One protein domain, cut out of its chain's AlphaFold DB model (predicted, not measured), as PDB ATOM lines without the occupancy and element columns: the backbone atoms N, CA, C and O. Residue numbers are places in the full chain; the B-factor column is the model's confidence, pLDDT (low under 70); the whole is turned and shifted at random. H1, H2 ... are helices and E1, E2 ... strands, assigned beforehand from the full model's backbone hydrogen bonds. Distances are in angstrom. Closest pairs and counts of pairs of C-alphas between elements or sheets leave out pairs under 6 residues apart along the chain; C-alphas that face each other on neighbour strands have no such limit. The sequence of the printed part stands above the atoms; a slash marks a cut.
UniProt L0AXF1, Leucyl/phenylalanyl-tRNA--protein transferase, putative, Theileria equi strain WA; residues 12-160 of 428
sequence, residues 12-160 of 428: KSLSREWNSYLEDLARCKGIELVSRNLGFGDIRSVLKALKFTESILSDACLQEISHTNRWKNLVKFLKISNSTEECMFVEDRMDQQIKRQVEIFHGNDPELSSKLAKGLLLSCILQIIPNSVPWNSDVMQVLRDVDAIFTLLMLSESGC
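Overview. This is residues 12 to 160 of the 428 residues of the protein "Leucyl/phenylalanyl-tRNA--protein transferase, putative" of Theileria equi strain WA (UniProt L0AXF1). A small ribbon of two strands, E1 and E2, borders a core of crossed helices in which H5 packs on E2 and is met by H3, H4 and H6. H1 packs on H4 at one end of the body, H2 packs on H6 toward the other end, and residues 59 to 64 stick out. The printed part has 149 residues, with six named helices and two named strands in the order H1, E1, H2, H3, E2, H4, H5, H6; the sheet, E1 - E2, is antiparallel and the class is mostly helix. The whole is compact, with a radius of gyration of the C-alphas of 15.7 A and spans of 48 by 36 by 26 A.

Along the chain. E1 is residues 35 to 39 and E2 residues 86 to 90. H5, residues 110 to 125, is 22.5 A long from first to last C-alpha. H3 is residues 69 to 81 and H4 residues 94 to 106. H6, residues 138 to 157, is the longest helix at 28.3 A and ends with C-alpha 157 at (152.325, 98.308, 124.676). H1, residues 12 to 25, begins with C-alpha 12 at (120.830, 111.904, 143.663) and is 20.0 A long. H2, residues 44 to 60, is 24.4 A long.

Arrangement. E1 and E2 are antiparallel neighbours at 151 degrees, with N 36 and O 89 at 3.0 A and N 38 and O 87 at 3.1 A, both within hydrogen-bond range. The closest C-alphas of E2 and H5, those of Cys 87 and Lys 115, are 4.4 A apart. H5 touches H3 about perpendicular, at 78 degrees; their closest C-alphas, Ser 81 and Lys 118, are 4.4 A apart. H5 touches H4 at a steep tilt of 62 degrees, opposite ways, closest at C-alphas Ile 104 and Ser 113, 4.8 A. H5 touches H6 with residues 120 to 125 alone, closest at C-alphas Cys 124 and Leu 143, 5.8 A. H3 touches H6 about perpendicular, at 75 degrees, closest at C-alphas Leu 74 and Val 142, 6.0 A. H4 touches H1 with residues 94 to 99 alone, closest at C-alphas Leu 22 and Ile 98, 6.7 A. H2 touches H6 about perpendicular, at 89 degrees, closest at C-alphas Ala 49 and Leu 153, 6.2 A. H1 and H2 are apart. In H1, H3, H4, H5 and H6 every O i to N i+4 pair is within hydrogen-bond range; in H2, 12 of 13 are.

Size, cuts and confidence. The two C-alphas farthest apart, those of Arg 27 and Gly 159, are 50.8 A apart. The printed part has no cut. The link from H5 to H6, residues 126 to 137, is long. The mean pLDDT of the printed part is 79.6; residues 28 to 31, 38 to 66 and 159 to 160 are under 70, and H2 has a mean of 57.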
ATOM      1  N   LYS A  12     121.008 111.917 142.203       88.12
ATOM      2  CA  LYS A  12     120.830 111.904 143.663       88.12
ATOM      3  C   LYS A  12     119.743 110.937 144.122       88.12
ATOM      4  O   LYS A  12     119.911 110.264 145.140       88.12
ATOM      5  N   SER A  13     118.605 110.874 143.422       89.88
ATOM      6  CA  SER A  13     117.549 109.891 143.724       89.88
ATOM      7  C   SER A  13     118.081 108.470 143.580       89.88
ATOM      8  O   SER A  13     117.948 107.674 144.504       89.88
ATOM      9  N   LEU A  14     118.782 108.196 142.476       89.88
ATOM     10  CA  LEU A  14     119.386 106.902 142.191       89.88
ATOM     11  C   LEU A  14     120.363 106.482 143.300       89.88
ATOM     12  O   LEU A  14     120.278 105.356 143.784       89.88
ATOM     13  N   SER A  15     121.248 107.381 143.753       89.94
ATOM     14  CA  SER A  15     122.161 107.115 144.877       89.94
ATOM     15  C   SER A  15     121.425 106.837 146.193       89.94
ATOM     16  O   SER A  15     121.820 105.935 146.933       89.94
ATOM     17  N   ARG A  16     120.354 107.583 146.502       90.25
ATOM     18  CA  ARG A  16     119.557 107.371 147.724       90.25
ATOM     19  C   ARG A  16     118.844 106.023 147.713       90.25
ATOM     20  O   ARG A  16     118.924 105.287 148.694       90.25
ATOM     21  N   GLU A  17     118.185 105.694 146.607       91.44
ATOM     22  CA  GLU A  17     117.509 104.409 146.417       91.44
ATOM     23  C   GLU A  17     118.509 103.254 146.521       91.44
ATOM     24  O   GLU A  17     118.289 102.314 147.283       91.44
ATOM     25  N   TRP A  18     119.654 103.366 145.843       92.56
ATOM     26  CA  TRP A  18     120.723 102.371 145.892       92.56
ATOM     27  C   TRP A  18     121.202 102.079 147.316       92.56
ATOM     28  O   TRP A  18     121.302 100.917 147.711       92.56
ATOM     29  N   ASN A  19     121.459 103.124 148.105       89.94
ATOM     30  CA  ASN A  19     121.903 102.977 149.490       89.94
ATOM     31  C   ASN A  19     120.822 102.340 150.373       89.94
ATOM     32  O   ASN A  19     121.130 101.432 151.141       89.94
ATOM     33  N   SER A  20     119.556 102.746 150.215       88.75
ATOM     34  CA  SER A  20     118.433 102.131 150.934       88.75
ATOM     35  C   SER A  20     118.336 100.629 150.645       88.75
ATOM     36  O   SER A  20     118.224  99.821 151.564       88.75
ATOM     37  N   TYR A  21     118.434 100.235 149.373       86.75
ATOM     38  CA  TYR A  21     118.391  98.826 148.986       86.75
ATOM     39  C   TYR A  21     119.600  98.032 149.493       86.75
ATOM     40  O   TYR A  21     119.438  96.875 149.878       86.75
ATOM     41  N   LEU A  22     120.805  98.617 149.495       86.56
ATOM     42  CA  LEU A  22     121.997  97.981 150.070       86.56
ATOM     43  C   LEU A  22     121.809  97.674 151.562       86.56
ATOM     44  O   LEU A  22     122.153  96.576 152.005       86.56
ATOM     45  N   GLU A  23     121.242  98.612 152.324       85.38
ATOM     46  CA  GLU A  23     120.944  98.419 153.746       85.38
ATOM     47  C   GLU A  23     119.912  97.310 153.984       85.38
ATOM     48  O   GLU A  23     120.070  96.511 154.913       85.38
ATOM     49  N   ASP A  24     118.884  97.231 153.139       83.94
ATOM     50  CA  ASP A  24     117.861  96.188 153.213       83.94
ATOM     51  C   ASP A  24     118.428  94.811 152.834       83.94
ATOM     52  O   ASP A  24     118.226  93.829 153.553       83.94
ATOM     53  N   LEU A  25     119.203  94.728 151.748       79.56
ATOM     54  CA  LEU A  25     119.828  93.485 151.282       79.56
ATOM     55  C   LEU A  25     120.844  92.932 152.282       79.56
ATOM     56  O   LEU A  25     120.900  91.717 152.461       79.56
ATOM     57  N   ALA A  26     121.581  93.789 152.994       70.69
ATOM     58  CA  ALA A  26     122.476  93.365 154.073       70.69
ATOM     59  C   ALA A  26     121.745  92.612 155.207       70.69
ATOM     60  O   ALA A  26     122.373  91.876 155.972       70.69
ATOM     61  N   ARG A  27     120.418  92.771 155.321       71.88
ATOM     62  CA  ARG A  27     119.571  92.100 156.323       71.88
ATOM     63  C   ARG A  27     118.915  90.821 155.797       71.88
ATOM     64  O   ARG A  27     118.434  90.016 156.596       71.88
ATOM     65  N   CYS A  28     118.892  90.606 154.483       63.69
ATOM     66  CA  CYS A  28     118.255  89.452 153.854       63.69
ATOM     67  C   CYS A  28     119.244  88.289 153.660       63.69
ATOM     68  O   CYS A  28     120.368  88.475 153.204       63.69
ATOM     69  N   LYS A  29     118.814  87.053 153.955       56.44
ATOM     70  CA  LYS A  29     119.546  85.828 153.584       56.44
ATOM     71  C   LYS A  29     118.860  85.157 152.399       56.44
ATOM     72  O   LYS A  29     117.681  84.838 152.497       56.44
ATOM     73  N   GLY A  30     119.623  84.882 151.341       62.03
ATOM     74  CA  GLY A  30     119.167  84.125 150.172       62.03
ATOM     75  C   GLY A  30     118.382  84.989 149.192       62.03
ATOM     76  O   GLY A  30     117.186  85.209 149.363       62.03
ATOM     77  N   ILE A  31     119.065  85.487 148.164       62.09
ATOM     78  CA  ILE A  31     118.475  86.362 147.156       62.09
ATOM     79  C   ILE A  31     118.730  85.764 145.773       62.09
ATOM     80  O   ILE A  31     119.859  85.416 145.439       62.09
ATOM     81  N   GLU A  32     117.676  85.665 144.965       77.44
ATOM     82  CA  GLU A  32     117.750  85.137 143.605       77.44
ATOM     83  C   GLU A  32     118.217  86.221 142.614       77.44
ATOM     84  O   GLU A  32     117.715  87.357 142.619       77.44
ATOM     85  N   LEU A  33     119.198  85.867 141.781       81.06
ATOM     86  CA  LEU A  33     119.816  86.709 140.753       81.06
ATOM     87  C   LEU A  33     119.323  86.282 139.366       81.06
ATOM     88  O   LEU A  33     119.499  85.133 138.961       81.06
ATOM     89  N   VAL A  34     118.763  87.227 138.614       81.88
ATOM     90  CA  VAL A  34     118.410  87.039 137.205       81.88
ATOM     91  C   VAL A  34     119.646  87.323 136.368       81.88
ATOM     92  O   VAL A  34     120.207  88.420 136.395       81.88
ATOM     93  N   SER A  35     120.101  86.309 135.641       77.38
ATOM     94  CA  SER A  35     121.350  86.388 134.903       77.38
ATOM     95  C   SER A  35     121.385  85.449 133.704       77.38
ATOM     96  O   SER A  35     120.581  84.523 133.581       77.38
ATOM     97  N   ARG A  36     122.350  85.683 132.810       78.12
ATOM     98  CA  ARG A  36     122.628  84.813 131.666       78.12
ATOM     99  C   ARG A  36     124.102  84.424 131.654       78.12
ATOM    100  O   ARG A  36     124.966  85.298 131.573       78.12
ATOM    101  N   ASN A  37     124.375  83.121 131.710       71.69
ATOM    102  CA  ASN A  37     125.726  82.585 131.541       71.69
ATOM    103  C   ASN A  37     126.071  82.532 130.043       71.69
ATOM    104  O   ASN A  37     125.258  82.079 129.230       71.69
ATOM    105  N   LEU A  38     127.255  83.020 129.681       62.56
ATOM    106  CA  LEU A  38     127.804  82.929 128.330       62.56
ATOM    107  C   LEU A  38     129.209  82.317 128.406       62.56
ATOM    108  O   LEU A  38     130.061  82.786 129.155       62.56
ATOM    109  N   GLY A  39     129.461  81.278 127.606       54.75
ATOM    110  CA  GLY A  39     130.808  80.734 127.423       54.75
ATOM    111  C   GLY A  39     131.585  81.589 126.424       54.75
ATOM    112  O   GLY A  39     131.143  81.746 125.287       54.75
ATOM    113  N   PHE A  40     132.729  82.137 126.836       56.50
ATOM    114  CA  PHE A  40     133.625  82.913 125.973       56.50
ATOM    115  C   PHE A  40     134.998  82.238 125.862       56.50
ATOM    116  O   PHE A  40     135.520  81.715 126.841       56.50
ATOM    117  N   GLY A  41     135.576  82.244 124.655       47.97
ATOM    118  CA  GLY A  41     136.896  81.676 124.372       47.97
ATOM    119  C   GLY A  41     138.065  82.602 124.742       47.97
ATOM    120  O   GLY A  41     137.957  83.819 124.645       47.97
ATOM    121  N   ASP A  42     139.164  81.966 125.159       50.75
ATOM    122  CA  ASP A  42     140.532  82.442 125.427       50.75
ATOM    123  C   ASP A  42     140.768  83.957 125.634       50.75
ATOM    124  O   ASP A  42     141.085  84.719 124.722       50.75
ATOM    125  N   ILE A  43     140.713  84.359 126.905       52.50
ATOM    126  CA  ILE A  43     140.925  85.725 127.411       52.50
ATOM    127  C   ILE A  43     142.398  85.931 127.873       52.50
ATOM    128  O   ILE A  43     142.706  86.777 128.715       52.50
ATOM    129  N   ARG A  44     143.363  85.172 127.323       49.44
ATOM    130  CA  ARG A  44     144.799  85.234 127.692       49.44
ATOM    131  C   ARG A  44     145.413  86.648 127.686       49.44
ATOM    132  O   ARG A  44     146.363  86.895 128.432       49.44
ATOM    133  N   SER A  45     144.869  87.583 126.906       54.25
ATOM    134  CA  SER A  45     145.289  88.994 126.843       54.25
ATOM    135  C   SER A  45     144.954  89.788 128.116       54.25
ATOM    136  O   SER A  45     145.771  90.575 128.585       54.25
ATOM    137  N   VAL A  46     143.799  89.535 128.740       53.03
ATOM    138  CA  VAL A  46     143.371  90.237 129.968       53.03
ATOM    139  C   VAL A  46     144.195  89.770 131.167       53.03
ATOM    140  O   VAL A  46     144.576  90.560 132.015       53.03
ATOM    141  N   LEU A  47     144.585  88.499 131.205       54.50
ATOM    142  CA  LEU A  47     145.495  87.967 132.223       54.50
ATOM    143  C   LEU A  47     146.891  88.616 132.205       54.50
ATOM    144  O   LEU A  47     147.502  88.810 133.259       54.50
ATOM    145  N   LYS A  48     147.392  88.968 131.013       57.84
ATOM    146  CA  LYS A  48     148.623  89.756 130.856       57.84
ATOM    147  C   LYS A  48     148.427  91.197 131.327       57.84
ATOM    148  O   LYS A  48     149.277  91.683 132.070       57.84
ATOM    149  N   ALA A  49     147.289  91.812 130.990       55.94
ATOM    150  CA  ALA A  49     146.896  93.129 131.495       55.94
ATOM    151  C   ALA A  49     146.957  93.189 133.027       55.94
ATOM    152  O   ALA A  49     147.549  94.101 133.592       55.94
ATOM    153  N   LEU A  50     146.424  92.169 133.707       56.12
ATOM    154  CA  LEU A  50     146.348  92.113 135.170       56.12
ATOM    155  C   LEU A  50     147.716  92.007 135.860       56.12
ATOM    156  O   LEU A  50     147.965  92.721 136.827       56.12
ATOM    157  N   LYS A  51     148.628  91.160 135.366       57.81
ATOM    158  CA  LYS A  51     149.990  91.067 135.936       57.81
ATOM    159  C   LYS A  51     150.806  92.337 135.701       57.81
ATOM    160  O   LYS A  51     151.595  92.730 136.553       57.81
ATOM    161  N   PHE A  52     150.599  92.977 134.555       60.41
ATOM    162  CA  PHE A  52     151.202  94.265 134.235       60.41
ATOM    163  C   PHE A  52     150.685  95.386 135.153       60.41
ATOM    164  O   PHE A  52     151.451  96.220 135.627       60.41
ATOM    165  N   THR A  53     149.392  95.340 135.472       57.25
ATOM    166  CA  THR A  53     148.705  96.283 136.359       57.25
ATOM    167  C   THR A  53     149.258  96.280 137.777       57.25
ATOM    168  O   THR A  53     149.489  97.344 138.338       57.25
ATOM    169  N   GLU A  54     149.475  95.099 138.363       58.00
ATOM    170  CA  GLU A  54     149.988  94.988 139.733       58.00
ATOM    171  C   GLU A  54     151.387  95.611 139.852       58.00
ATOM    172  O   GLU A  54     151.638  96.326 140.815       58.00
ATOM    173  N   SER A  55     152.238  95.435 138.831       60.62
ATOM    174  CA  SER A  55     153.577  96.039 138.759       60.62
ATOM    175  C   SER A  55     153.541  97.547 138.486       60.62
ATOM    176  O   SER A  55     154.248  98.297 139.145       60.62
ATOM    177  N   ILE A  56     152.715  98.030 137.549       59.53
ATOM    178  CA  ILE A  56     152.621  99.476 137.285       59.53
ATOM    179  C   ILE A  56     152.043 100.218 138.480       59.53
ATOM    180  O   ILE A  56     152.544 101.276 138.839       59.53
ATOM    181  N   LEU A  57     150.973  99.707 139.078       59.72
ATOM    182  CA  LEU A  57     150.288 100.419 140.150       59.72
ATOM    183  C   LEU A  57     151.075 100.348 141.467       59.72
ATOM    184  O   LEU A  57     150.970 101.277 142.266       59.72
ATOM    185  N   SER A  58     151.910  99.318 141.675       59.19
ATOM    186  CA  SER A  58     152.890  99.318 142.767       59.19
ATOM    187  C   SER A  58     154.036 100.301 142.530       59.19
ATOM    188  O   SER A  58     154.439 100.982 143.468       59.19
ATOM    189  N   ASP A  59     154.541 100.398 141.295       56.53
ATOM    190  CA  ASP A  59     155.761 101.156 140.984       56.53
ATOM    191  C   ASP A  59     155.495 102.641 140.680       56.53
ATOM    192  O   ASP A  59     156.339 103.496 140.945       56.53
ATOM    193  N   ALA A  60     154.324 102.975 140.132       54.88
ATOM    194  CA  ALA A  60     153.958 104.341 139.756       54.88
ATOM    195  C   ALA A  60     153.374 105.154 140.922       54.88
ATOM    196  O   ALA A  60     153.320 106.383 140.862       54.88
ATOM    197  N   CYS A  61     152.937 104.496 141.997       55.53
ATOM    198  CA  CYS A  61     152.421 105.183 143.169       55.53
ATOM    199  C   CYS A  61     153.551 105.489 144.154       55.53
ATOM    200  O   CYS A  61     154.122 104.608 144.782       55.53
ATOM    201  N   LEU A  62     153.815 106.779 144.356       54.19
ATOM    202  CA  LEU A  62     154.846 107.329 145.253       54.19
ATOM    203  C   LEU A  62     154.678 106.965 146.751       54.19
ATOM    204  O   LEU A  62     155.420 107.481 147.585       54.19
ATOM    205  N   GLN A  63     153.688 106.133 147.109       60.38
ATOM    206  CA  GLN A  63     153.373 105.662 148.464       60.38
ATOM    207  C   GLN A  63     152.655 104.304 148.461       60.38
ATOM    208  O   GLN A  63     152.098 103.875 147.453       60.38
ATOM    209  N   GLU A  64     152.591 103.678 149.641       61.47
ATOM    210  CA  GLU A  64     151.862 102.436 149.897       61.47
ATOM    211  C   GLU A  64     150.332 102.649 149.834       61.47
ATOM    212  O   GLU A  64     149.666 102.978 150.814       61.47
ATOM    213  N   ILE A  65     149.749 102.465 148.646       69.19
ATOM    214  CA  ILE A  65     148.298 102.585 148.388       69.19
ATOM    215  C   ILE A  65     147.480 101.367 148.854       69.19
ATOM    216  O   ILE A  65     146.242 101.384 148.816       69.19
ATOM    217  N   SER A  66     148.172 100.324 149.329       62.34
ATOM    218  CA  SER A  66     147.635  99.000 149.682       62.34
ATOM    219  C   SER A  66     146.512  99.049 150.728       62.34
ATOM    220  O   SER A  66     145.669  98.150 150.810       62.34
ATOM    221  N   HIS A  67     146.467 100.117 151.525       71.12
ATOM    222  CA  HIS A  67     145.542 100.260 152.639       71.12
ATOM    223  C   HIS A  67     144.166 100.821 152.256       71.12
ATOM    224  O   HIS A  67     143.220 100.630 153.028       71.12
ATOM    225  N   THR A  68     144.017 101.462 151.090       81.25
ATOM    226  CA  THR A  68     142.744 102.092 150.694       81.25
ATOM    227  C   THR A  68     141.675 101.048 150.344       81.25
ATOM    228  O   THR A  68     141.971 100.012 149.747       81.25
ATOM    229  N   ASN A  69     140.411 101.307 150.703       83.81
ATOM    230  CA  ASN A  69     139.301 100.409 150.349       83.81
ATOM    231  C   ASN A  69     139.124 100.305 148.830       83.81
ATOM    232  O   ASN A  69     138.935  99.204 148.323       83.81
ATOM    233  N   ARG A  70     139.293 101.424 148.107       87.38
ATOM    234  CA  ARG A  70     139.267 101.474 146.638       87.38
ATOM    235  C   ARG A  70     140.236 100.450 146.034       87.38
ATOM    236  O   ARG A  70     139.837  99.604 145.239       87.38
ATOM    237  N   TRP A  71     141.492 100.474 146.491       83.56
ATOM    238  CA  TRP A  71     142.536  99.548 146.045       83.56
ATOM    239  C   TRP A  71     142.225  98.091 146.399       83.56
ATOM    240  O   TRP A  71     142.317  97.204 145.552       83.56
ATOM    241  N   LYS A  72     141.813  97.831 147.646       83.38
ATOM    242  CA  LYS A  72     141.443  96.481 148.100       83.38
ATOM    243  C   LYS A  72     140.292  95.899 147.277       83.38
ATOM    244  O   LYS A  72     140.362  94.728 146.906       83.38
ATOM    245  N   ASN A  73     139.279  96.709 146.968       86.75
ATOM    246  CA  ASN A  73     138.134  96.312 146.148       86.75
ATOM    247  C   ASN A  73     138.572  95.956 144.728       86.75
ATOM    248  O   ASN A  73     138.214  94.881 144.249       86.75
ATOM    249  N   LEU A  74     139.408  96.786 144.096       86.19
ATOM    250  CA  LEU A  74     139.974  96.494 142.778       86.19
ATOM    251  C   LEU A  74     140.766  95.176 142.781       86.19
ATOM    252  O   LEU A  74     140.477  94.280 141.992       86.19
ATOM    253  N   VAL A  75     141.730  95.013 143.692       81.56
ATOM    254  CA  VAL A  75     142.565  93.799 143.758       81.56
ATOM    255  C   VAL A  75     141.714  92.551 144.007       81.56
ATOM    256  O   VAL A  75     141.932  91.516 143.372       81.56
ATOM    257  N   LYS A  76     140.729  92.633 144.913       85.69
ATOM    258  CA  LYS A  76     139.780  91.542 145.173       85.69
ATOM    259  C   LYS A  76     138.986  91.196 143.912       85.69
ATOM    260  O   LYS A  76     138.952  90.027 143.531       85.69
ATOM    261  N   PHE A  77     138.392  92.197 143.263       90.06
ATOM    262  CA  PHE A  77     137.614  92.031 142.038       90.06
ATOM    263  C   PHE A  77     138.432  91.348 140.940       90.06
ATOM    264  O   PHE A  77     137.992  90.346 140.378       90.06
ATOM    265  N   LEU A  78     139.652  91.826 140.685       84.38
ATOM    266  CA  LEU A  78     140.525  91.273 139.654       84.38
ATOM    267  C   LEU A  78     140.890  89.809 139.940       84.38
ATOM    268  O   LEU A  78     140.784  88.969 139.046       84.38
ATOM    269  N   LYS A  79     141.237  89.471 141.190       83.56
ATOM    270  CA  LYS A  79     141.537  88.086 141.598       83.56
ATOM    271  C   LYS A  79     140.344  87.150 141.391       83.56
ATOM    272  O   LYS A  79     140.519  86.074 140.826       83.56
ATOM    273  N   ILE A  80     139.151  87.571 141.810       88.12
ATOM    274  CA  ILE A  80     137.912  86.787 141.687       88.12
ATOM    275  C   ILE A  80     137.500  86.635 140.216       88.12
ATOM    276  O   ILE A  80     137.178  85.538 139.775       88.12
ATOM    277  N   SER A  81     137.581  87.703 139.420       86.44
ATOM    278  CA  SER A  81     137.261  87.651 137.985       86.44
ATOM    279  C   SER A  81     138.171  86.697 137.202       86.44
ATOM    280  O   SER A  81     137.804  86.211 136.136       86.44
ATOM    281  N   ASN A  82     139.367  86.421 137.722       82.19
ATOM    282  CA  ASN A  82     140.351  85.577 137.069       82.19
ATOM    283  C   ASN A  82     140.311  84.107 137.517       82.19
ATOM    284  O   ASN A  82     140.981  83.266 136.920       82.19
ATOM    285  N   SER A  83     139.540  83.763 138.550       85.12
ATOM    286  CA  SER A  83     139.450  82.376 139.018       85.12
ATOM    287  C   SER A  83     138.543  81.498 138.150       85.12
ATOM    288  O   SER A  83     138.378  80.320 138.455       85.12
ATOM    289  N   THR A  84     137.947  82.054 137.089       84.69
ATOM    290  CA  THR A  84     137.032  81.351 136.187       84.69
ATOM    291  C   THR A  84     137.157  81.822 134.731       84.69
ATOM    292  O   THR A  84     137.555  82.958 134.433       84.69
ATOM    293  N   GLU A  85     136.791  80.933 133.809       81.00
ATOM    294  CA  GLU A  85     136.585  81.238 132.387       81.00
ATOM    295  C   GLU A  85     135.106  81.497 132.058       81.00
ATOM    296  O   GLU A  85     134.799  82.104 131.033       81.00
ATOM    297  N   GLU A  86     134.189  81.100 132.942       84.31
ATOM    298  CA  GLU A  86     132.757  81.340 132.783       84.31
ATOM    299  C   GLU A  86     132.380  82.765 133.196       84.31
ATOM    300  O   GLU A  86     132.926  83.317 134.153       84.31
ATOM    301  N   CYS A  87     131.405  83.358 132.508       87.44
ATOM    302  CA  CYS A  87     130.928  84.699 132.823       87.44
ATOM    303  C   CYS A  87     129.408  84.748 132.945       87.44
ATOM    304  O   CYS A  87     128.676  84.045 132.251       87.44
ATOM    305  N   MET A  88     128.930  85.611 133.834       90.44
ATOM    306  CA  MET A  88     127.515  85.796 134.105       90.44
ATOM    307  C   MET A  88     127.152  87.270 133.954       90.44
ATOM    308  O   MET A  88     127.631  88.120 134.704       90.44
ATOM    309  N   PHE A  89     126.293  87.567 132.981       89.38
ATOM    310  CA  PHE A  89     125.746  88.905 132.781       89.38
ATOM    311  C   PHE A  89     124.485  89.090 133.610       89.38
ATOM    312  O   PHE A  89     123.683  88.167 133.753       89.38
ATOM    313  N   VAL A  90     124.312  90.303 134.123       91.38
ATOM    314  CA  VAL A  90     123.198  90.692 134.987       91.38
ATOM    315  C   VAL A  90     122.417  91.799 134.293       91.38
ATOM    316  O   VAL A  90     123.023  92.686 133.692       91.38
ATOM    317  N   GLU A  91     121.089  91.736 134.364       91.25
ATOM    318  CA  GLU A  91     120.208  92.767 133.804       91.25
ATOM    319  C   GLU A  91     120.536  94.157 134.375       91.25
ATOM    320  O   GLU A  91     120.872  94.291 135.553       91.25
ATOM    321  N   ASP A  92     120.413  95.208 133.557       92.06
ATOM    322  CA  ASP A  92     120.594  96.608 133.980       92.06
ATOM    323  C   ASP A  92     119.364  97.102 134.763       92.06
ATOM    324  O   ASP A  92     118.577  97.934 134.315       92.06
ATOM    325  N   ARG A  93     119.151  96.483 135.926       91.69
ATOM    326  CA  ARG A  93     118.113  96.805 136.902       91.69
ATOM    327  C   ARG A  93     118.751  96.992 138.266       91.69
ATOM    328  O   ARG A  93     119.522  96.134 138.694       91.69
ATOM    329  N   MET A  94     118.367  98.050 138.980       90.75
ATOM    330  CA  MET A  94     118.970  98.419 140.266       90.75
ATOM    331  C   MET A  94     119.034  97.234 141.238       90.75
ATOM    332  O   MET A  94     120.104  96.917 141.745       90.75
ATOM    333  N   ASP A  95     117.927  96.507 141.425       89.38
ATOM    334  CA  ASP A  95     117.871  95.365 142.341       89.38
ATOM    335  C   ASP A  95     118.863  94.250 141.973       89.38
ATOM    336  O   ASP A  95     119.481  93.649 142.849       89.38
ATOM    337  N   GLN A  96     119.056  93.989 140.680       91.62
ATOM    338  CA  GLN A  96     119.981  92.969 140.186       91.62
ATOM    339  C   GLN A  96     121.438  93.433 140.282       91.62
ATOM    340  O   GLN A  96     122.324  92.669 140.668       91.62
ATOM    341  N   GLN A  97     121.683  94.709 139.994       93.31
ATOM    342  CA  GLN A  97     123.004  95.319 140.069       93.31
ATOM    343  C   GLN A  97     123.528  95.413 141.505       93.31
ATOM    344  O   GLN A  97     124.709  95.152 141.741       93.31
ATOM    345  N   ILE A  98     122.655  95.702 142.474       91.44
ATOM    346  CA  ILE A  98     123.023  95.698 143.892       91.44
ATOM    347  C   ILE A  98     123.379  94.285 144.347       91.44
ATOM    348  O   ILE A  98     124.422  94.089 144.968       91.44
ATOM    349  N   LYS A  99     122.572  93.277 143.993       90.19
ATOM    350  CA  LYS A  99     122.883  91.869 144.298       90.19
ATOM    351  C   LYS A  99     124.229  91.453 143.714       90.19
ATOM    352  O   LYS A  99     125.023  90.827 144.407       90.19
ATOM    353  N   ARG A 100     124.509  91.848 142.465       92.44
ATOM    354  CA  ARG A 100     125.813  91.629 141.831       92.44
ATOM    355  C   ARG A 100     126.942  92.253 142.653       92.44
ATOM    356  O   ARG A 100     127.946  91.585 142.877       92.44
ATOM    357  N   GLN A 101     126.785  93.502 143.101       92.88
ATOM    358  CA  GLN A 101     127.781  94.172 143.942       92.88
ATOM    359  C   GLN A 101     128.003  93.414 145.256       92.88
ATOM    360  O   GLN A 101     129.141  93.097 145.597       92.88
ATOM    361  N   VAL A 102     126.922  93.096 145.973       90.81
ATOM    362  CA  VAL A 102     126.995  92.380 147.251       90.81
ATOM    363  C   VAL A 102     127.693  91.041 147.070       90.81
ATOM    364  O   VAL A 102     128.604  90.751 147.834       90.81
ATOM    365  N   GLU A 103     127.348  90.260 146.047       91.50
ATOM    366  CA  GLU A 103     127.977  88.956 145.835       91.50
ATOM    367  C   GLU A 103     129.471  89.094 145.505       91.50
ATOM    368  O   GLU A 103     130.307  88.487 146.162       91.50
ATOM    369  N   ILE A 104     129.848  89.989 144.585       91.75
ATOM    370  CA  ILE A 104     131.258  90.198 144.211       91.75
ATOM    371  C   ILE A 104     132.121  90.633 145.414       91.75
ATOM    372  O   ILE A 104     133.240  90.140 145.595       91.75
ATOM    373  N   PHE A 105     131.640  91.576 146.234       88.69
ATOM    374  CA  PHE A 105     132.463  92.208 147.275       88.69
ATOM    375  C   PHE A 105     132.233  91.662 148.685       88.69
ATOM    376  O   PHE A 105     133.134  91.764 149.522       88.69
ATOM    377  N   HIS A 106     131.102  91.020 148.951       86.75
ATOM    378  CA  HIS A 106     130.703  90.538 150.278       86.75
ATOM    379  C   HIS A 106     130.085  89.130 150.263       86.75
ATOM    380  O   HIS A 106     129.745  88.616 151.328       86.75
ATOM    381  N   GLY A 107     129.954  88.512 149.088       84.06
ATOM    382  CA  GLY A 107     129.379  87.187 148.909       84.06
ATOM    383  C   GLY A 107     130.204  86.080 149.549       84.06
ATOM    384  O   GLY A 107     131.405  86.218 149.806       84.06
ATOM    385  N   ASN A 108     129.521  84.966 149.807       84.00
ATOM    386  CA  ASN A 108     130.108  83.751 150.368       84.00
ATOM    387  C   ASN A 108     130.141  82.598 149.357       84.00
ATOM    388  O   ASN A 108     130.645  81.537 149.716       84.00
ATOM    389  N   ASP A 109     129.611  82.773 148.137       90.19
ATOM    390  CA  ASP A 109     129.673  81.785 147.058       90.19
ATOM    391  C   ASP A 109     130.809  82.160 146.084       90.19
ATOM    392  O   ASP A 109     130.652  83.063 145.250       90.19
ATOM    393  N   PRO A 110     131.982  81.499 146.165       91.44
ATOM    394  CA  PRO A 110     133.123  81.844 145.324       91.44
ATOM    395  C   PRO A 110     132.870  81.577 143.838       91.44
ATOM    396  O   PRO A 110     133.412  82.288 142.989       91.44
ATOM    397  N   GLU A 111     132.059  80.566 143.510       91.88
ATOM    398  CA  GLU A 111     131.763  80.215 142.124       91.88
ATOM    399  C   GLU A 111     130.902  81.308 141.492       91.88
ATOM    400  O   GLU A 111     131.282  81.876 140.461       91.88
ATOM    401  N   LEU A 112     129.799  81.672 142.149       91.75
ATOM    402  CA  LEU A 112     128.916  82.741 141.696       91.75
ATOM    403  C   LEU A 112     129.645  84.089 141.624       91.75
ATOM    404  O   LEU A 112     129.589  84.764 140.592       91.75
ATOM    405  N   SER A 113     130.393  84.445 142.673       93.06
ATOM    406  CA  SER A 113     131.201  85.671 142.727       93.06
ATOM    407  C   SER A 113     132.163  85.777 141.540       93.06
ATOM    408  O   SER A 113     132.258  86.831 140.908       93.06
ATOM    409  N   SER A 114     132.848  84.678 141.197       91.31
ATOM    410  CA  SER A 114     133.796  84.641 140.077       91.31
ATOM    411  C   SER A 114     133.124  84.865 138.723       91.31
ATOM    412  O   SER A 114     133.592  85.691 137.936       91.31
ATOM    413  N   LYS A 115     131.979  84.214 138.476       91.31
ATOM    414  CA  LYS A 115     131.219  84.342 137.223       91.31
ATOM    415  C   LYS A 115     130.657  85.753 137.048       91.31
ATOM    416  O   LYS A 115     130.743  86.321 135.956       91.31
ATOM    417  N   LEU A 116     130.123  86.341 138.121       93.94
ATOM    418  CA  LEU A 116     129.613  87.714 138.130       93.94
ATOM    419  C   LEU A 116     130.728  88.743 137.910       93.94
ATOM    420  O   LEU A 116     130.570  89.656 137.098       93.94
ATOM    421  N   ALA A 117     131.870  88.582 138.587       92.56
ATOM    422  CA  ALA A 117     133.022  89.459 138.407       92.56
ATOM    423  C   ALA A 117     133.581  89.375 136.977       92.56
ATOM    424  O   ALA A 117     133.876  90.405 136.372       92.56
ATOM    425  N   LYS A 118     133.658  88.167 136.398       88.75
ATOM    426  CA  LYS A 118     134.044  87.961 134.994       88.75
ATOM    427  C   LYS A 118     133.087  88.659 134.028       88.75
ATOM    428  O   LYS A 118     133.538  89.307 133.086       88.75
ATOM    429  N   GLY A 119     131.780  88.548 134.269       89.69
ATOM    430  CA  GLY A 119     130.754  89.226 133.474       89.69
ATOM    431  C   GLY A 119     130.897  90.746 133.516       89.69
ATOM    432  O   GLY A 119     130.911  91.384 132.468       89.69
ATOM    433  N   LEU A 120     131.097  91.326 134.706       91.88
ATOM    434  CA  LEU A 120     131.340  92.765 134.867       91.88
ATOM    435  C   LEU A 120     132.633  93.222 134.168       91.88
ATOM    436  O   LEU A 120     132.634  94.248 133.490       91.88
ATOM    437  N   LEU A 121     133.718  92.452 134.280       87.62
ATOM    438  CA  LEU A 121     134.976  92.743 133.589       87.62
ATOM    439  C   LEU A 121     134.792  92.766 132.063       87.62
ATOM    440  O   LEU A 121     135.280  93.676 131.396       87.62
ATOM    441  N   LEU A 122     134.050  91.801 131.511       83.38
ATOM    442  CA  LEU A 122     133.719  91.773 130.085       83.38
ATOM    443  C   LEU A 122     132.820  92.943 129.676       83.38
ATOM    444  O   LEU A 122     133.070  93.550 128.640       83.38
ATOM    445  N   SER A 123     131.822  93.301 130.488       86.69
ATOM    446  CA  SER A 123     131.015  94.505 130.257       86.69
ATOM    447  C   SER A 123     131.883  95.762 130.170       86.69
ATOM    448  O   SER A 123     131.660  96.573 129.280       86.69
ATOM    449  N   CYS A 124     132.912  95.890 131.015       83.31
ATOM    450  CA  CYS A 124     133.859  97.004 130.949       83.31
ATOM    451  C   CYS A 124     134.616  97.049 129.614       83.31
ATOM    452  O   CYS A 124     134.668  98.088 128.965       83.31
ATOM    453  N   ILE A 125     135.176  95.912 129.183       77.38
ATOM    454  CA  ILE A 125     135.936  95.802 127.924       77.38
ATOM    455  C   ILE A 125     135.051  96.136 126.719       77.38
ATOM    456  O   ILE A 125     135.493  96.783 125.774       77.38
ATOM    457  N   LEU A 126     133.793  95.699 126.762       79.00
ATOM    458  CA  LEU A 126     132.804  95.940 125.714       79.00
ATOM    459  C   LEU A 126     132.139  97.323 125.813       79.00
ATOM    460  O   LEU A 126     131.234  97.597 125.029       79.00
ATOM    461  N   GLN A 127     132.559  98.179 126.755       79.69
ATOM    462  CA  GLN A 127     131.982  99.509 126.999       79.69
ATOM    463  C   GLN A 127     130.463  99.472 127.271       79.69
ATOM    464  O   GLN A 127     129.710 100.376 126.916       79.69
ATOM    465  N   ILE A 128     129.999  98.405 127.928       85.62
ATOM    466  CA  ILE A 128     128.614  98.226 128.373       85.62
ATOM    467  C   ILE A 128     128.519  98.721 129.817       85.62
ATOM    468  O   ILE A 128     128.730  97.965 130.769       85.62
ATOM    469  N   ILE A 129     128.221 100.010 129.973       87.00
ATOM    470  CA  ILE A 129     128.092 100.669 131.277       87.00
ATOM    471  C   ILE A 129     126.627 100.584 131.741       87.00
ATOM    472  O   ILE A 129     125.738 100.983 130.988       87.00
ATOM    473  N   PRO A 130     126.348 100.061 132.951       90.31
ATOM    474  CA  PRO A 130     124.987  99.983 133.471       90.31
ATOM    475  C   PRO A 130     124.459 101.378 133.832       90.31
ATOM    476  O   PRO A 130     125.146 102.156 134.492       90.31
ATOM    477  N   ASN A 131     123.226 101.687 133.435       90.88
ATOM    478  CA  ASN A 131     122.578 102.967 133.727       90.88
ATOM    479  C   ASN A 131     121.832 102.947 135.064       90.88
ATOM    480  O   ASN A 131     121.554 104.001 135.630       90.88
ATOM    481  N   SER A 132     121.496 101.761 135.583       91.69
ATOM    482  CA  SER A 132     120.750 101.619 136.838       91.69
ATOM    483  C   SER A 132     121.645 101.666 138.083       91.69
ATOM    484  O   SER A 132     121.229 101.219 139.154       91.69
ATOM    485  N   VAL A 133     122.898 102.099 137.934       92.31
ATOM    486  CA  VAL A 133     123.927 102.043 138.971       92.31
ATOM    487  C   VAL A 133     124.459 103.453 139.226       92.31
ATOM    488  O   VAL A 133     124.940 104.092 138.290       92.31
ATOM    489  N   PRO A 134     124.422 103.949 140.473       91.94
ATOM    490  CA  PRO A 134     124.978 105.251 140.794       91.94
ATOM    491  C   PRO A 134     126.483 105.316 140.556       91.94
ATOM    492  O   PRO A 134     127.220 104.354 140.807       91.94
ATOM    493  N   TRP A 135     126.951 106.495 140.153       89.81
ATOM    494  CA  TRP A 135     128.359 106.755 139.865       89.81
ATOM    495  C   TRP A 135     129.292 106.459 141.054       89.81
ATOM    496  O   TRP A 135     130.410 105.983 140.849       89.81
ATOM    497  N   ASN A 136     128.833 106.671 142.291       88.44
ATOM    498  CA  ASN A 136     129.607 106.453 143.519       88.44
ATOM    499  C   ASN A 136     129.554 105.012 144.073       88.44
ATOM    500  O   ASN A 136     130.036 104.770 145.176       88.44
ATOM    501  N   SER A 137     128.973 104.057 143.343       91.25
ATOM    502  CA  SER A 137     128.946 102.638 143.739       91.25
ATOM    503  C   SER A 137     130.297 101.930 143.533       91.25
ATOM    504  O   SER A 137     131.094 102.331 142.679       91.25
ATOM    505  N   ASP A 138     130.527 100.811 144.234       90.88
ATOM    506  CA  ASP A 138     131.721  99.970 144.033       90.88
ATOM    507  C   ASP A 138     131.775  99.374 142.619       90.88
ATOM    508  O   ASP A 138     132.852  99.201 142.049       90.88
ATOM    509  N   VAL A 139     130.611  99.084 142.028       92.12
ATOM    510  CA  VAL A 139     130.500  98.635 140.634       92.12
ATOM    511  C   VAL A 139     131.058  99.688 139.678       92.12
ATOM    512  O   VAL A 139     131.919  99.369 138.858       92.12
ATOM    513  N   MET A 140     130.588 100.935 139.778       92.06
ATOM    514  CA  MET A 140     131.037 102.010 138.889       92.06
ATOM    515  C   MET A 140     132.493 102.392 139.157       92.06
ATOM    516  O   MET A 140     133.227 102.675 138.213       92.06
ATOM    517  N   GLN A 141     132.938 102.331 140.415       91.69
ATOM    518  CA  GLN A 141     134.344 102.494 140.776       91.69
ATOM    519  C   GLN A 141     135.233 101.462 140.069       91.69
ATOM    520  O   GLN A 141     136.213 101.839 139.432       91.69
ATOM    521  N   VAL A 142     134.887 100.172 140.134       89.50
ATOM    522  CA  VAL A 142     135.675  99.117 139.481       89.50
ATOM    523  C   VAL A 142     135.672  99.259 137.964       89.50
ATOM    524  O   VAL A 142     136.708  99.035 137.346       89.50
ATOM    525  N   LEU A 143     134.554  99.663 137.354       89.94
ATOM    526  CA  LEU A 143     134.515  99.933 135.914       89.94
ATOM    527  C   LEU A 143     135.529 101.014 135.514       89.94
ATOM    528  O   LEU A 143     136.294 100.812 134.574       89.94
ATOM    529  N   ARG A 144     135.588 102.127 136.255       90.88
ATOM    530  CA  ARG A 144     136.567 103.197 136.000       90.88
ATOM    531  C   ARG A 144     137.999 102.747 136.255       90.88
ATOM    532  O   ARG A 144     138.889 103.048 135.468       90.88
ATOM    533  N   ASP A 145     138.218 101.988 137.326       88.88
ATOM    534  CA  ASP A 145     139.531 101.438 137.647       88.88
ATOM    535  C   ASP A 145     140.042 100.509 136.535       88.88
ATOM    536  O   ASP A 145     141.185 100.623 136.099       88.88
ATOM    537  N   VAL A 146     139.184  99.622 136.030       85.12
ATOM    538  CA  VAL A 146     139.508  98.701 134.934       85.12
ATOM    539  C   VAL A 146     139.764  99.452 133.625       85.12
ATOM    540  O   VAL A 146     140.734  99.149 132.934       85.12
ATOM    541  N   ASP A 147     138.948 100.447 133.281       86.19
ATOM    542  CA  ASP A 147     139.157 101.293 132.098       86.19
ATOM    543  C   ASP A 147     140.491 102.069 132.157       86.19
ATOM    544  O   ASP A 147     141.252 102.089 131.182       86.19
ATOM    545  N   ALA A 148     140.839 102.628 133.318       86.62
ATOM    546  CA  ALA A 148     142.126 103.280 133.537       86.62
ATOM    547  C   ALA A 148     143.300 102.301 133.377       86.62
ATOM    548  O   ALA A 148     144.298 102.619 132.728       86.62
ATOM    549  N   ILE A 149     143.166 101.087 133.910       81.12
ATOM    550  CA  ILE A 149     144.148 100.011 133.757       81.12
ATOM    551  C   ILE A 149     144.355  99.640 132.288       81.12
ATOM    552  O   ILE A 149     145.496  99.564 131.829       81.12
ATOM    553  N   PHE A 150     143.271  99.427 131.540       79.62
ATOM    554  CA  PHE A 150     143.363  99.131 130.112       79.62
ATOM    555  C   PHE A 150     144.029 100.272 129.354       79.62
ATOM    556  O   PHE A 150     144.880 100.021 128.502       79.62
ATOM    557  N   THR A 151     143.716 101.517 129.713       81.56
ATOM    558  CA  THR A 151     144.381 102.696 129.151       81.56
ATOM    559  C   THR A 151     145.892 102.644 129.401       81.56
ATOM    560  O   THR A 151     146.669 102.793 128.460       81.56
ATOM    561  N   LEU A 152     146.331 102.369 130.634       80.00
ATOM    562  CA  LEU A 152     147.755 102.267 130.981       80.00
ATOM    563  C   LEU A 152     148.460 101.111 130.257       80.00
ATOM    564  O   LEU A 152     149.580 101.287 129.777       80.00
ATOM    565  N   LEU A 153     147.810  99.949 130.140       76.88
ATOM    566  CA  LEU A 153     148.349  98.812 129.392       76.88
ATOM    567  C   LEU A 153     148.541  99.167 127.920       76.88
ATOM    568  O   LEU A 153     149.641  99.014 127.397       76.88
ATOM    569  N   MET A 154     147.502  99.687 127.269       76.56
ATOM    570  CA  MET A 154     147.564 100.080 125.861       76.56
ATOM    571  C   MET A 154     148.669 101.109 125.620       76.56
ATOM    572  O   MET A 154     149.443 100.990 124.672       76.56
ATOM    573  N   LEU A 155     148.783 102.091 126.516       77.06
ATOM    574  CA  LEU A 155     149.842 103.093 126.490       77.06
ATOM    575  C   LEU A 155     151.234 102.460 126.635       77.06
ATOM    576  O   LEU A 155     152.156 102.854 125.930       77.06
ATOM    577  N   SER A 156     151.404 101.444 127.477       74.38
ATOM    578  CA  SER A 156     152.695 100.763 127.621       74.38
ATOM    579  C   SER A 156     153.081  99.887 126.425       74.38
ATOM    580  O   SER A 156     154.250  99.840 126.043       74.38
ATOM    581  N   GLU A 157     152.106  99.215 125.808       74.31
ATOM    582  CA  GLU A 157     152.325  98.308 124.676       74.31
ATOM    583  C   GLU A 157     152.539  99.072 123.360       74.31
ATOM    584  O   GLU A 157     153.077  98.530 122.398       74.31
ATOM    585  N   SER A 158     152.174 100.356 123.334       71.12
ATOM    586  CA  SER A 158     152.300 101.259 122.184       71.12
ATOM    587  C   SER A 158     153.730 101.554 121.731       71.12
ATOM    588  O   SER A 158     153.933 102.134 120.663       71.12
ATOM    589  N   GLY A 159     154.731 101.227 122.552       63.56
ATOM    590  CA  GLY A 159     156.107 101.664 122.324       63.56
ATOM    591  C   GLY A 159     156.330 103.164 122.570       63.56
ATOM    592  O   GLY A 159     157.433 103.654 122.323       63.56
ATOM    593  N   CYS A 160     155.335 103.907 123.074       63.34
ATOM    594  CA  CYS A 160     155.535 105.266 123.567       63.34
ATOM    595  C   CYS A 160     156.474 105.247 124.778       63.34
ATOM    596  O   CYS A 160     156.281 104.493 125.730       63.34
TER     597      CYS A 160